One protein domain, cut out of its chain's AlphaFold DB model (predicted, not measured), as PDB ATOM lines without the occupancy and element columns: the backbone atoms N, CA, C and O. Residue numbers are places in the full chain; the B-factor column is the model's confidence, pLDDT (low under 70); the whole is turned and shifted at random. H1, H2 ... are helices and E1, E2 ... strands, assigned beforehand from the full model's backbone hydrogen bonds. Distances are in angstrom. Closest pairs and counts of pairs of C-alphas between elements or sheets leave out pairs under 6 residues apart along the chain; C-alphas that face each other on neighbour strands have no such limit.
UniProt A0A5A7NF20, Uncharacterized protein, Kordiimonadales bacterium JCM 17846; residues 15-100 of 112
ATOM      1  N   THR A  15     -29.982 -52.160  51.262       79.81
ATOM      2  CA  THR A  15     -28.623 -51.730  50.938       79.81
ATOM      3  C   THR A  15     -27.877 -52.831  50.210       79.81
ATOM      4  O   THR A  15     -28.167 -54.023  50.387       79.81
ATOM      5  N   ASP A  16     -26.904 -52.436  49.403       80.69
ATOM      6  CA  ASP A  16     -25.972 -53.369  48.797       80.69
ATOM      7  C   ASP A  16     -25.005 -53.962  49.847       80.69
ATOM      8  O   ASP A  16     -25.039 -53.676  51.052       80.69
ATOM      9  N   THR A  17     -24.108 -54.838  49.400       79.38
ATOM     10  CA  THR A  17     -23.117 -55.448  50.290       79.38
ATOM     11  C   THR A  17     -22.066 -54.459  50.798       79.38
ATOM     12  O   THR A  17     -21.453 -54.750  51.827       79.38
ATOM     13  N   ALA A  18     -21.887 -53.301  50.158       79.81
ATOM     14  CA  ALA A  18     -20.973 -52.237  50.569       79.81
ATOM     15  C   ALA A  18     -21.614 -51.216  51.535       79.81
ATOM     16  O   ALA A  18     -20.892 -50.459  52.180       79.81
ATOM     17  N   GLY A  19     -22.941 -51.245  51.708       75.25
ATOM     18  CA  GLY A  19     -23.697 -50.357  52.593       75.25
ATOM     19  C   GLY A  19     -24.298 -49.129  51.902       75.25
ATOM     20  O   GLY A  19     -24.796 -48.241  52.594       75.25
ATOM     21  N   TYR A  20     -24.277 -49.066  50.568       78.06
ATOM     22  CA  TYR A  20     -24.983 -48.034  49.809       78.06
ATOM     23  C   TYR A  20     -26.482 -48.326  49.757       78.06
ATOM     24  O   TYR A  20     -26.905 -49.479  49.766       78.06
ATOM     25  N   ALA A  21     -27.296 -47.272  49.718       77.25
ATOM     26  CA  ALA A  21     -28.746 -47.395  49.613       77.25
ATOM     27  C   ALA A  21     -29.166 -47.883  48.220       77.25
ATOM     28  O   ALA A  21     -28.700 -47.363  47.211       77.25
ATOM     29  N   GLY A  22     -30.110 -48.823  48.177       76.00
ATOM     30  CA  GLY A  22     -30.603 -49.436  46.947       76.00
ATOM     31  C   GLY A  22     -29.866 -50.720  46.567       76.00
ATOM     32  O   GLY A  22     -28.966 -51.181  47.266       76.00
ATOM     33  N   LEU A  23     -30.307 -51.328  45.465       80.94
ATOM     34  CA  LEU A  23     -29.667 -52.488  44.847       80.94
ATOM     35  C   LEU A  23     -29.308 -52.124  43.407       80.94
ATOM     36  O   LEU A  23     -30.160 -51.630  42.665       80.94
ATOM     37  N   GLU A  24     -28.066 -52.392  43.021       76.62
ATOM     38  CA  GLU A  24     -27.575 -52.239  41.653       76.62
ATOM     39  C   GLU A  24     -27.361 -53.630  41.045       76.62
ATOM     40  O   GLU A  24     -26.668 -54.465  41.621       76.62
ATOM     41  N   ASP A  25     -27.968 -53.889  39.889       84.50
ATOM     42  CA  ASP A  25     -27.704 -55.058  39.038       84.50
ATOM     43  C   ASP A  25     -28.044 -54.649  37.586       84.50
ATOM     44  O   ASP A  25     -28.025 -53.461  37.250       84.50
ATOM     45  N   GLU A  26     -28.339 -55.605  36.709       83.31
ATOM     46  CA  GLU A  26     -28.602 -55.375  35.289       83.31
ATOM     47  C   GLU A  26     -29.701 -54.323  35.023       83.31
ATOM     48  O   GLU A  26     -30.816 -54.389  35.549       83.31
ATOM     49  N   VAL A  27     -29.393 -53.360  34.148       87.06
ATOM     50  CA  VAL A  27     -30.330 -52.317  33.707       87.06
ATOM     51  C   VAL A  27     -30.914 -52.680  32.346       87.06
ATOM     52  O   VAL A  27     -30.202 -52.766  31.344       87.06
ATOM     53  N   ASN A  28     -32.236 -52.820  32.280       86.94
ATOM     54  CA  ASN A  28     -32.963 -53.035  31.036       86.94
ATOM     55  C   ASN A  28     -33.536 -51.716  30.492       86.94
ATOM     56  O   ASN A  28     -34.533 -51.185  30.991       86.94
ATOM     57  N   PHE A  29     -32.924 -51.218  29.416       87.00
ATOM     58  CA  PHE A  29     -33.313 -49.981  28.726       87.00
ATOM     59  C   PHE A  29     -34.449 -50.150  27.707       87.00
ATOM     60  O   PHE A  29     -34.874 -49.173  27.097       87.00
ATOM     61  N   HIS A  30     -34.935 -51.373  27.464       87.06
ATOM     62  CA  HIS A  30     -36.024 -51.668  26.519       87.06
ATOM     63  C   HIS A  30     -35.809 -51.168  25.065       87.06
ATOM     64  O   HIS A  30     -36.721 -51.250  24.236       87.06
ATOM     65  N   THR A  31     -34.600 -50.718  24.701       84.62
ATOM     66  CA  THR A  31     -34.271 -50.087  23.407       84.62
ATOM     67  C   THR A  31     -34.563 -50.990  22.211       84.62
ATOM     68  O   THR A  31     -35.000 -50.529  21.157       84.62
ATOM     69  N   TRP A  32     -34.402 -52.305  22.373       84.81
ATOM     70  CA  TRP A  32     -34.660 -53.273  21.307       84.81
ATOM     71  C   TRP A  32     -36.129 -53.317  20.864       84.81
ATOM     72  O   TRP A  32     -36.424 -53.507  19.683       84.81
ATOM     73  N   ARG A  33     -37.069 -53.093  21.794       83.62
ATOM     74  CA  ARG A  33     -38.504 -53.020  21.474       83.62
ATOM     75  C   ARG A  33     -38.807 -51.805  20.599       83.62
ATOM     76  O   ARG A  33     -39.591 -51.921  19.659       83.62
ATOM     77  N   LEU A  34     -38.163 -50.673  20.885       80.12
ATOM     78  CA  LEU A  34     -38.291 -49.453  20.090       80.12
ATOM     79  C   LEU A  34     -37.742 -49.660  18.674       80.12
ATOM     80  O   LEU A  34     -38.452 -49.395  17.705       80.12
ATOM     81  N   LEU A  35     -36.523 -50.200  18.557       82.75
ATOM     82  CA  LEU A  35     -35.861 -50.467  17.272       82.75
ATOM     83  C   LEU A  35     -36.691 -51.373  16.357       82.75
ATOM     84  O   LEU A  35     -36.867 -51.054  15.183       82.75
ATOM     85  N   LYS A  36     -37.280 -52.450  16.892       84.69
ATOM     86  CA  LYS A  36     -38.178 -53.331  16.127       84.69
ATOM     87  C   LYS A  36     -39.374 -52.589  15.530       84.69
ATOM     88  O   LYS A  36     -39.696 -52.799  14.365       84.69
ATOM     89  N   GLY A  37     -40.020 -51.715  16.304       79.38
ATOM     90  CA  GLY A  37     -41.159 -50.929  15.820       79.38
ATOM     91  C   GLY A  37     -40.781 -49.975  14.686       79.38
ATOM     92  O   GLY A  37     -41.546 -49.806  13.740       79.38
ATOM     93  N   ILE A  38     -39.580 -49.394  14.747       80.06
ATOM     94  CA  ILE A  38     -39.060 -48.504  13.700       80.06
ATOM     95  C   ILE A  38     -38.785 -49.285  12.423       80.06
ATOM     96  O   ILE A  38     -39.276 -48.892  11.374       80.06
ATOM     97  N   VAL A  39     -38.071 -50.413  12.509       82.50
ATOM     98  CA  VAL A  39     -37.769 -51.253  11.339       82.50
ATOM     99  C   VAL A  39     -39.052 -51.685  10.631       82.50
ATOM    100  O   VAL A  39     -39.165 -51.524   9.419       82.50
ATOM    101  N   LEU A  40     -40.048 -52.167  11.381       81.56
ATOM    102  CA  LEU A  40     -41.344 -52.550  10.814       81.56
ATOM    103  C   LEU A  40     -42.061 -51.360  10.154       81.56
ATOM    104  O   LEU A  40     -42.606 -51.508   9.065       81.56
ATOM    105  N   SER A  41     -42.020 -50.173  10.767       72.38
ATOM    106  CA  SER A  41     -42.606 -48.953  10.196       72.38
ATOM    107  C   SER A  41     -41.897 -48.495   8.919       72.38
ATOM    108  O   SER A  41     -42.563 -48.050   7.988       72.38
ATOM    109  N   THR A  42     -40.566 -48.589   8.864       73.75
ATOM    110  CA  THR A  42     -39.777 -48.226   7.680       73.75
ATOM    111  C   THR A  42     -40.107 -49.142   6.507       73.75
ATOM    112  O   THR A  42     -40.319 -48.658   5.401       73.75
ATOM    113  N   LEU A  43     -40.217 -50.453   6.744       76.94
ATOM    114  CA  LEU A  43     -40.566 -51.420   5.696       76.94
ATOM    115  C   LEU A  43     -41.961 -51.171   5.105       76.94
ATOM    116  O   LEU A  43     -42.147 -51.336   3.903       76.94
ATOM    117  N   LEU A  44     -42.923 -50.728   5.922       72.31
ATOM    118  CA  LEU A  44     -44.257 -50.349   5.446       72.31
ATOM    119  C   LEU A  44     -44.250 -49.047   4.624       72.31
ATOM    120  O   LEU A  44     -45.033 -48.930   3.688       72.31
ATOM    121  N   GLY A  45     -43.377 -48.086   4.952       61.53
ATOM    122  CA  GLY A  45     -43.293 -46.790   4.264       61.53
ATOM    123  C   GLY A  45     -42.524 -46.826   2.937       61.53
ATOM    124  O   GLY A  45     -42.984 -46.277   1.939       61.53
ATOM    125  N   VAL A  46     -41.385 -47.526   2.878       60.44
ATOM    126  CA  VAL A  46     -40.568 -47.606   1.647       60.44
ATOM    127  C   VAL A  46     -41.289 -48.380   0.536       60.44
ATOM    128  O   VAL A  46     -41.125 -48.070  -0.641       60.44
ATOM    129  N   GLY A  47     -42.155 -49.337   0.890       54.16
ATOM    130  CA  GLY A  47     -42.970 -50.074  -0.081       54.16
ATOM    131  C   GLY A  47     -43.941 -49.204  -0.893       54.16
ATOM    132  O   GLY A  47     -44.420 -49.656  -1.928       54.16
ATOM    133  N   THR A  48     -44.219 -47.969  -0.462       53.97
ATOM    134  CA  THR A  48     -45.171 -47.071  -1.136       53.97
ATOM    135  C   THR A  48     -44.535 -46.013  -2.043       53.97
ATOM    136  O   THR A  48     -45.257 -45.386  -2.810       53.97
ATOM    137  N   GLU A  49     -43.214 -45.811  -2.000       53.44
ATOM    138  CA  GLU A  49     -42.591 -44.578  -2.525       53.44
ATOM    139  C   GLU A  49     -41.707 -44.773  -3.781       53.44
ATOM    140  O   GLU A  49     -41.240 -43.808  -4.377       53.44
ATOM    141  N   LEU A  50     -41.519 -46.009  -4.262       54.19
ATOM    142  CA  LEU A  50     -40.578 -46.351  -5.351       54.19
ATOM    143  C   LEU A  50     -41.105 -46.136  -6.795       54.19
ATOM    144  O   LEU A  50     -40.726 -46.879  -7.697       54.19
ATOM    145  N   SER A  51     -41.966 -45.144  -7.056       52.84
ATOM    146  CA  SER A  51     -42.612 -44.956  -8.379       52.84
ATOM    147  C   SER A  51     -42.054 -43.823  -9.270       52.84
ATOM    148  O   SER A  51     -42.680 -43.519 -10.286       52.84
ATOM    149  N   PHE A  52     -40.921 -43.182  -8.960       54.03
ATOM    150  CA  PHE A  52     -40.461 -42.004  -9.726       54.03
ATOM    151  C   PHE A  52     -39.058 -42.183 -10.331       54.03
ATOM    152  O   PHE A  52     -38.130 -42.576  -9.630       54.03
ATOM    153  N   GLY A  53     -38.952 -41.947 -11.648       52.38
ATOM    154  CA  GLY A  53     -37.797 -42.262 -12.499       52.38
ATOM    155  C   GLY A  53     -36.918 -41.079 -12.941       52.38
ATOM    156  O   GLY A  53     -37.263 -39.926 -12.711       52.38
ATOM    157  N   ASP A  54     -35.794 -41.456 -13.569       54.19
ATOM    158  CA  ASP A  54     -34.901 -40.795 -14.548       54.19
ATOM    159  C   ASP A  54     -34.508 -39.305 -14.402       54.19
ATOM    160  O   ASP A  54     -34.589 -38.549 -15.366       54.19
ATOM    161  N   ASP A  55     -33.958 -38.896 -13.252       58.16
ATOM    162  CA  ASP A  55     -33.175 -37.643 -13.130       58.16
ATOM    163  C   ASP A  55     -31.974 -37.810 -12.161       58.16
ATOM    164  O   ASP A  55     -31.895 -37.198 -11.098       58.16
ATOM    165  N   GLU A  56     -31.010 -38.679 -12.501       58.72
ATOM    166  CA  GLU A  56     -29.919 -39.156 -11.620       58.72
ATOM    167  C   GLU A  56     -29.087 -38.083 -10.870       58.72
ATOM    168  O   GLU A  56     -28.522 -38.378  -9.820       58.72
ATOM    169  N   GLY A  57     -28.948 -36.855 -11.380       64.00
ATOM    170  CA  GLY A  57     -28.025 -35.853 -10.818       64.00
ATOM    171  C   GLY A  57     -28.601 -35.046  -9.651       64.00
ATOM    172  O   GLY A  57     -28.029 -35.011  -8.557       64.00
ATOM    173  N   ASP A  58     -29.749 -34.409  -9.881       68.06
ATOM    174  CA  ASP A  58     -30.465 -33.642  -8.856       68.06
ATOM    175  C   ASP A  58     -31.231 -34.566  -7.907       68.06
ATOM    176  O   ASP A  58     -31.296 -34.288  -6.708       68.06
ATOM    177  N   LEU A  59     -31.712 -35.718  -8.392       68.12
ATOM    178  CA  LEU A  59     -32.356 -36.721  -7.550       68.12
ATOM    179  C   LEU A  59     -31.383 -37.293  -6.523       68.12
ATOM    180  O   LEU A  59     -31.735 -37.387  -5.356       68.12
ATOM    181  N   VAL A  60     -30.143 -37.631  -6.891       70.62
ATOM    182  CA  VAL A  60     -29.165 -38.154  -5.917       70.62
ATOM    183  C   VAL A  60     -28.833 -37.112  -4.847       70.62
ATOM    184  O   VAL A  60     -28.662 -37.459  -3.675       70.62
ATOM    185  N   LYS A  61     -28.779 -35.828  -5.213       68.62
ATOM    186  CA  LYS A  61     -28.526 -34.736  -4.268       68.62
ATOM    187  C   LYS A  61     -29.726 -34.487  -3.347       68.62
ATOM    188  O   LYS A  61     -29.538 -34.411  -2.135       68.62
ATOM    189  N   ALA A  62     -30.939 -34.464  -3.900       68.69
ATOM    190  CA  ALA A  62     -32.188 -34.334  -3.154       68.69
ATOM    191  C   ALA A  62     -32.466 -35.558  -2.268       68.69
ATOM    192  O   ALA A  62     -32.890 -35.407  -1.126       68.69
ATOM    193  N   ILE A  63     -32.164 -36.773  -2.737       67.56
ATOM    194  CA  ILE A  63     -32.183 -37.997  -1.928       67.56
ATOM    195  C   ILE A  63     -31.178 -37.850  -0.795       67.56
ATOM    196  O   ILE A  63     -31.536 -38.070   0.352       67.56
ATOM    197  N   ARG A  64     -29.938 -37.429  -1.050       68.25
ATOM    198  CA  ARG A  64     -28.943 -37.269   0.017       68.25
ATOM    199  C   ARG A  64     -29.377 -36.257   1.083       68.25
ATOM    200  O   ARG A  64     -29.310 -36.597   2.262       68.25
ATOM    201  N   GLU A  65     -29.841 -35.068   0.700       70.88
ATOM    202  CA  GLU A  65     -30.350 -34.059   1.647       70.88
ATOM    203  C   GLU A  65     -31.606 -34.546   2.384       70.88
ATOM    204  O   GLU A  65     -31.657 -34.503   3.614       70.88
ATOM    205  N   SER A  66     -32.589 -35.105   1.673       67.62
ATOM    206  CA  SER A  66     -33.819 -35.631   2.286       67.62
ATOM    207  C   SER A  66     -33.561 -36.827   3.204       67.62
ATOM    208  O   SER A  66     -34.214 -36.951   4.242       67.62
ATOM    209  N   THR A  67     -32.582 -37.678   2.886       69.56
ATOM    210  CA  THR A  67     -32.172 -38.807   3.731       69.56
ATOM    211  C   THR A  67     -31.460 -38.306   4.984       69.56
ATOM    212  O   THR A  67     -31.721 -38.823   6.068       69.56
ATOM    213  N   GLN A  68     -30.606 -37.278   4.879       69.25
ATOM    214  CA  GLN A  68     -29.955 -36.645   6.033       69.25
ATOM    215  C   GLN A  68     -30.979 -35.996   6.977       69.25
ATOM    216  O   GLN A  68     -30.944 -36.232   8.188       69.25
ATOM    217  N   ASP A  69     -31.945 -35.261   6.430       71.81
ATOM    218  CA  ASP A  69     -33.028 -34.648   7.201       71.81
ATOM    219  C   ASP A  69     -33.973 -35.678   7.828       71.81
ATOM    220  O   ASP A  69     -34.421 -35.515   8.968       71.81
ATOM    221  N   SER A  70     -34.286 -36.748   7.097       71.69
ATOM    222  CA  SER A  70     -35.141 -37.832   7.586       71.69
ATOM    223  C   SER A  70     -34.449 -38.634   8.681       71.69
ATOM    224  O   SER A  70     -35.065 -38.917   9.710       71.69
ATOM    225  N   ALA A  71     -33.159 -38.941   8.521       71.00
ATOM    226  CA  ALA A  71     -32.359 -39.615   9.538       71.00
ATOM    227  C   ALA A  71     -32.277 -38.786  10.828       71.00
ATOM    228  O   ALA A  71     -32.492 -39.333  11.910       71.00
ATOM    229  N   ASN A  72     -32.062 -37.470  10.723       74.25
ATOM    230  CA  ASN A  72     -32.071 -36.570  11.880       74.25
ATOM    231  C   ASN A  72     -33.429 -36.567  12.603       74.25
ATOM    232  O   ASN A  72     -33.479 -36.739  13.822       74.25
ATOM    233  N   ARG A  73     -34.543 -36.447  11.866       76.25
ATOM    234  CA  ARG A  73     -35.901 -36.466  12.447       76.25
ATOM    235  C   ARG A  73     -36.251 -37.803  13.098       76.25
ATOM    236  O   ARG A  73     -36.899 -37.833  14.146       76.25
ATOM    237  N   VAL A  74     -35.846 -38.917  12.488       75.50
ATOM    238  CA  VAL A  74     -36.029 -40.256  13.060       75.50
ATOM    239  C   VAL A  74     -35.184 -40.405  14.323       75.50
ATOM    240  O   VAL A  74     -35.722 -40.812  15.349       75.50
ATOM    241  N   GLY A  75     -33.910 -40.003  14.291       74.00
ATOM    242  CA  GLY A  75     -33.015 -40.038  15.448       74.00
ATOM    243  C   GLY A  75     -33.567 -39.267  16.647       74.00
ATOM    244  O   GLY A  75     -33.627 -39.811  17.748       74.00
ATOM    245  N   GLN A  76     -34.072 -38.049  16.429       77.94
ATOM    246  CA  GLN A  76     -34.708 -37.252  17.485       77.94
ATOM    247  C   GLN A  76     -35.932 -37.950  18.088       77.94
ATOM    248  O   GLN A  76     -36.007 -38.096  19.305       77.94
ATOM    249  N   ARG A  77     -36.847 -38.480  17.265       77.69
ATOM    250  CA  ARG A  77     -38.026 -39.217  17.765       77.69
ATOM    251  C   ARG A  77     -37.660 -40.491  18.521       77.69
ATOM    252  O   ARG A  77     -38.384 -40.886  19.431       77.69
ATOM    253  N   ILE A  78     -36.578 -41.172  18.136       77.00
ATOM    254  CA  ILE A  78     -36.078 -42.351  18.855       77.00
ATOM    255  C   ILE A  78     -35.582 -41.941  20.233       77.00
ATOM    256  O   ILE A  78     -35.973 -42.565  21.216       77.00
ATOM    257  N   THR A  79     -34.769 -40.889  20.300       75.31
ATOM    258  CA  THR A  79     -34.272 -40.340  21.560       75.31
ATOM    259  C   THR A  79     -35.428 -39.901  22.452       75.31
ATOM    260  O   THR A  79     -35.496 -40.326  23.598       75.31
ATOM    261  N   GLU A  80     -36.402 -39.155  21.928       78.31
ATOM    262  CA  GLU A  80     -37.600 -38.748  22.673       78.31
ATOM    263  C   GLU A  80     -38.399 -39.950  23.191       78.31
ATOM    264  O   GLU A  80     -38.798 -39.985  24.354       78.31
ATOM    265  N   ARG A  81     -38.620 -40.979  22.363       74.62
ATOM    266  CA  ARG A  81     -39.309 -42.204  22.799       74.62
ATOM    267  C   ARG A  81     -38.506 -42.988  23.831       74.62
ATOM    268  O   ARG A  81     -39.111 -43.581  24.713       74.62
ATOM    269  N   ASN A  82     -37.178 -43.001  23.727       72.19
ATOM    270  CA  ASN A  82     -36.306 -43.673  24.685       72.19
ATOM    271  C   ASN A  82     -36.323 -42.963  26.046       72.19
ATOM    272  O   ASN A  82     -36.494 -43.624  27.062       72.19
ATOM    273  N   LEU A  83     -36.270 -41.627  26.054       75.31
ATOM    274  CA  LEU A  83     -36.352 -40.817  27.274       75.31
ATOM    275  C   LEU A  83     -37.691 -40.971  28.018       75.31
ATOM    276  O   LEU A  83     -37.742 -40.771  29.226       75.31
ATOM    277  N   ASN A  84     -38.764 -41.351  27.317       79.00
ATOM    278  CA  ASN A  84     -40.092 -41.563  27.905       79.00
ATOM    279  C   ASN A  84     -40.321 -42.983  28.465       79.00
ATOM    280  O   ASN A  84     -41.381 -43.241  29.035       79.00
ATOM    281  N   ILE A  85     -39.378 -43.918  28.304       82.50
ATOM    282  CA  ILE A  85     -39.496 -45.277  28.852       82.50
ATOM    283  C   ILE A  85     -38.562 -45.409  30.046       82.50
ATOM    284  O   ILE A  85     -37.344 -45.392  29.897       82.50
ATOM    285  N   GLN A  86     -39.140 -45.584  31.234       87.62
ATOM    286  CA  GLN A  86     -38.359 -45.793  32.446       87.62
ATOM    287  C   GLN A  86     -37.550 -47.103  32.348       87.62
ATOM    288  O   GLN A  86     -38.142 -48.165  32.120       87.62
ATOM    289  N   PRO A  87     -36.215 -47.064  32.528       86.44
ATOM    290  CA  PRO A  87     -35.410 -48.276  32.629       86.44
ATOM    291  C   PRO A  87     -35.841 -49.125  33.828       86.44
ATOM    292  O   PRO A  87     -36.276 -48.597  34.850       86.44
ATOM    293  N   THR A  88     -35.706 -50.444  33.722       88.50
ATOM    294  CA  THR A  88     -35.982 -51.362  34.840       88.50
ATOM    295  C   THR A  88     -34.681 -51.957  35.355       88.50
ATOM    296  O   THR A  88     -33.878 -52.438  34.558       88.50
ATOM    297  N   ILE A  89     -34.494 -51.947  36.673       88.12
ATOM    298  CA  ILE A  89     -33.399 -52.654  37.343       88.12
ATOM    299  C   ILE A  89     -33.859 -54.091  37.610       88.12
ATOM    300  O   ILE A  89     -34.935 -54.299  38.173       88.12
ATOM    301  N   ILE A  90     -33.066 -55.079  37.197       87.88
ATOM    302  CA  ILE A  90     -33.362 -56.505  37.363       87.88
ATOM    303  C   ILE A  90     -32.324 -57.112  38.300       87.88
ATOM    304  O   ILE A  90     -31.176 -57.283  37.912       87.88
ATOM    305  N   ILE A  91     -32.754 -57.477  39.510       88.19
ATOM    306  CA  ILE A  91     -31.905 -58.159  40.494       88.19
ATOM    307  C   ILE A  91     -32.003 -59.673  40.294       88.19
ATOM    308  O   ILE A  91     -33.093 -60.250  40.369       88.19
ATOM    309  N   ARG A  92     -30.873 -60.339  40.052       90.56
ATOM    310  CA  ARG A  92     -30.832 -61.791  39.829       90.56
ATOM    311  C   ARG A  92     -31.128 -62.597  41.103       90.56
ATOM    312  O   ARG A  92     -30.781 -62.174  42.208       90.56
ATOM    313  N   PRO A  93     -31.721 -63.803  40.980       89.62
ATOM    314  CA  PRO A  93     -31.926 -64.686  42.124       89.62
ATOM    315  C   PRO A  93     -30.614 -64.995  42.852       89.62
ATOM    316  O   PRO A  93     -29.607 -65.318  42.224       89.62
ATOM    317  N   GLY A  94     -30.641 -64.917  44.183       87.69
ATOM    318  CA  GLY A  94     -29.464 -65.145  45.023       87.69
ATOM    319  C   GLY A  94     -28.530 -63.940  45.158       87.69
ATOM    320  O   GLY A  94     -27.480 -64.081  45.782       87.69
ATOM    321  N   TRP A  95     -28.893 -62.769  44.616       86.75
ATOM    322  CA  TRP A  95     -28.119 -61.546  44.824       86.75
ATOM    323  C   TRP A  95     -28.007 -61.221  46.321       86.75
ATOM    324  O   TRP A  95     -29.034 -61.148  47.008       86.75
ATOM    325  N   PRO A  96     -26.787 -61.039  46.856       85.56
ATOM    326  CA  PRO A  96     -26.615 -60.717  48.260       85.56
ATOM    327  C   PRO A  96     -27.139 -59.302  48.528       85.56
ATOM    328  O   PRO A  96     -26.713 -58.337  47.898       85.56
ATOM    329  N   LEU A  97     -28.051 -59.180  49.490       84.50
ATOM    330  CA  LEU A  97     -28.590 -57.903  49.952       84.50
ATOM    331  C   LEU A  97     -28.356 -57.740  51.448       84.50
ATOM    332  O   LEU A  97     -28.241 -58.723  52.187       84.50
ATOM    333  N   ARG A  98     -28.317 -56.490  51.902       85.25
ATOM    334  CA  ARG A  98     -28.185 -56.136  53.311       85.25
ATOM    335  C   ARG A  98     -29.370 -55.283  53.736       85.25
ATOM    336  O   ARG A  98     -29.768 -54.347  53.046       85.25
ATOM    337  N   ILE A  99     -29.919 -55.602  54.900       82.88
ATOM    338  CA  ILE A  99     -31.009 -54.852  55.519       82.88
ATOM    339  C   ILE A  99     -30.437 -54.143  56.743       82.88
ATOM    340  O   ILE A  99     -29.912 -54.800  57.643       82.88
ATOM    341  N   ILE A 100     -30.525 -52.814  56.773       81.81
ATOM    342  CA  ILE A 100     -30.119 -52.009  57.929       81.81
ATOM    343  C   ILE A 100     -31.371 -51.660  58.721       81.81
ATOM    344  O   ILE A 100     -32.264 -50.993  58.208       81.81
TER     345      ILE A 100
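This is residues 15 to 100 of the 112 residues of an uncharacterized protein of Kordiimonadales bacterium JCM 17846 (UniProt A0A5A7NF20). This is a long open helical hairpin: H1 and H2 meet near the start of H1 and the end of H2, spread apart from there, and are joined at the far end by residues 47 to 55. Beside the place where they meet, a small ribbon of two strands, E1 and E2, ties the two sides of the rod together, and residues 15 to 25 and 91 to 100 make loops at the other end. The printed part has 86 residues, with named elements in the order E1, H1, H2, E2; the two strands make one antiparallel sheet in the order E1 - E2, and the class is mostly helix. The whole is extended, with a radius of gyration of the C-alphas of 22.3 A and spans of 73 by 20 by 17 A.

Strand E1, residues 26 to 28, is the antiparallel neighbour of strand E2, residues 88 to 90, with 146 degrees between their directions. The C-alphas of Val 27 and Ile 89 face each other at 4.8 A. Across this pair N 28 and O 88 are 2.8 A apart and N 90 and O 26 are 2.9 A apart, both within hydrogen-bond range. A tight link of 2 residues joins E1 to helix H1, residues 31 to 46. A short link of 9 residues joins H1 to helix H2, residues 56 to 83. H1 and H2 form a helical hairpin: they run opposite ways at a shallow tilt of 32 degrees, with centres 14.9 A apart. They touch with residues 31 to 34 of H1 and residues 78 to 82 of H2 alone; their closest C-alphas, those of Thr 31 and Asn 82, are 6.8 A apart. A tight link of 4 residues joins H2 to E2. E1 and H2 are apart, and H1 and E2 are apart. Each O i to N i+4 pair of H1 is within hydrogen-bond range, as are 23 of 24 in H2.

E1 begins at C-alpha 26, at (-28.602, -55.375, 35.289). H1 runs from Thr 31 to Val 46 and is 22.8 A long from first to last C-alpha. H2 runs from Glu 56, C-alpha at (-29.919, -39.156, -11.620), to Leu 83 and is 39.5 A long. E2 ends at C-alpha 90, at (-33.362, -56.505, 37.363). E1 measures 6.5 A and E2 6.3 A.

The outline is a rod, and the two C-alphas farthest apart, those of Asp 54 and Ile 100, are 73.5 A apart. The C-alphas of Thr 15 and Ile 100, the first and last printed, are 7.2 A apart. Residues 39 to 73 stand free, of which 39 to 46 belong to H1 and 56 to 73 to H2. The printed part has no cut and no long link between named elements. The mean pLDDT of the printed part is 75.5; residues 45 to 59, 61 to 64 and 66 to 68 of the model are under 70.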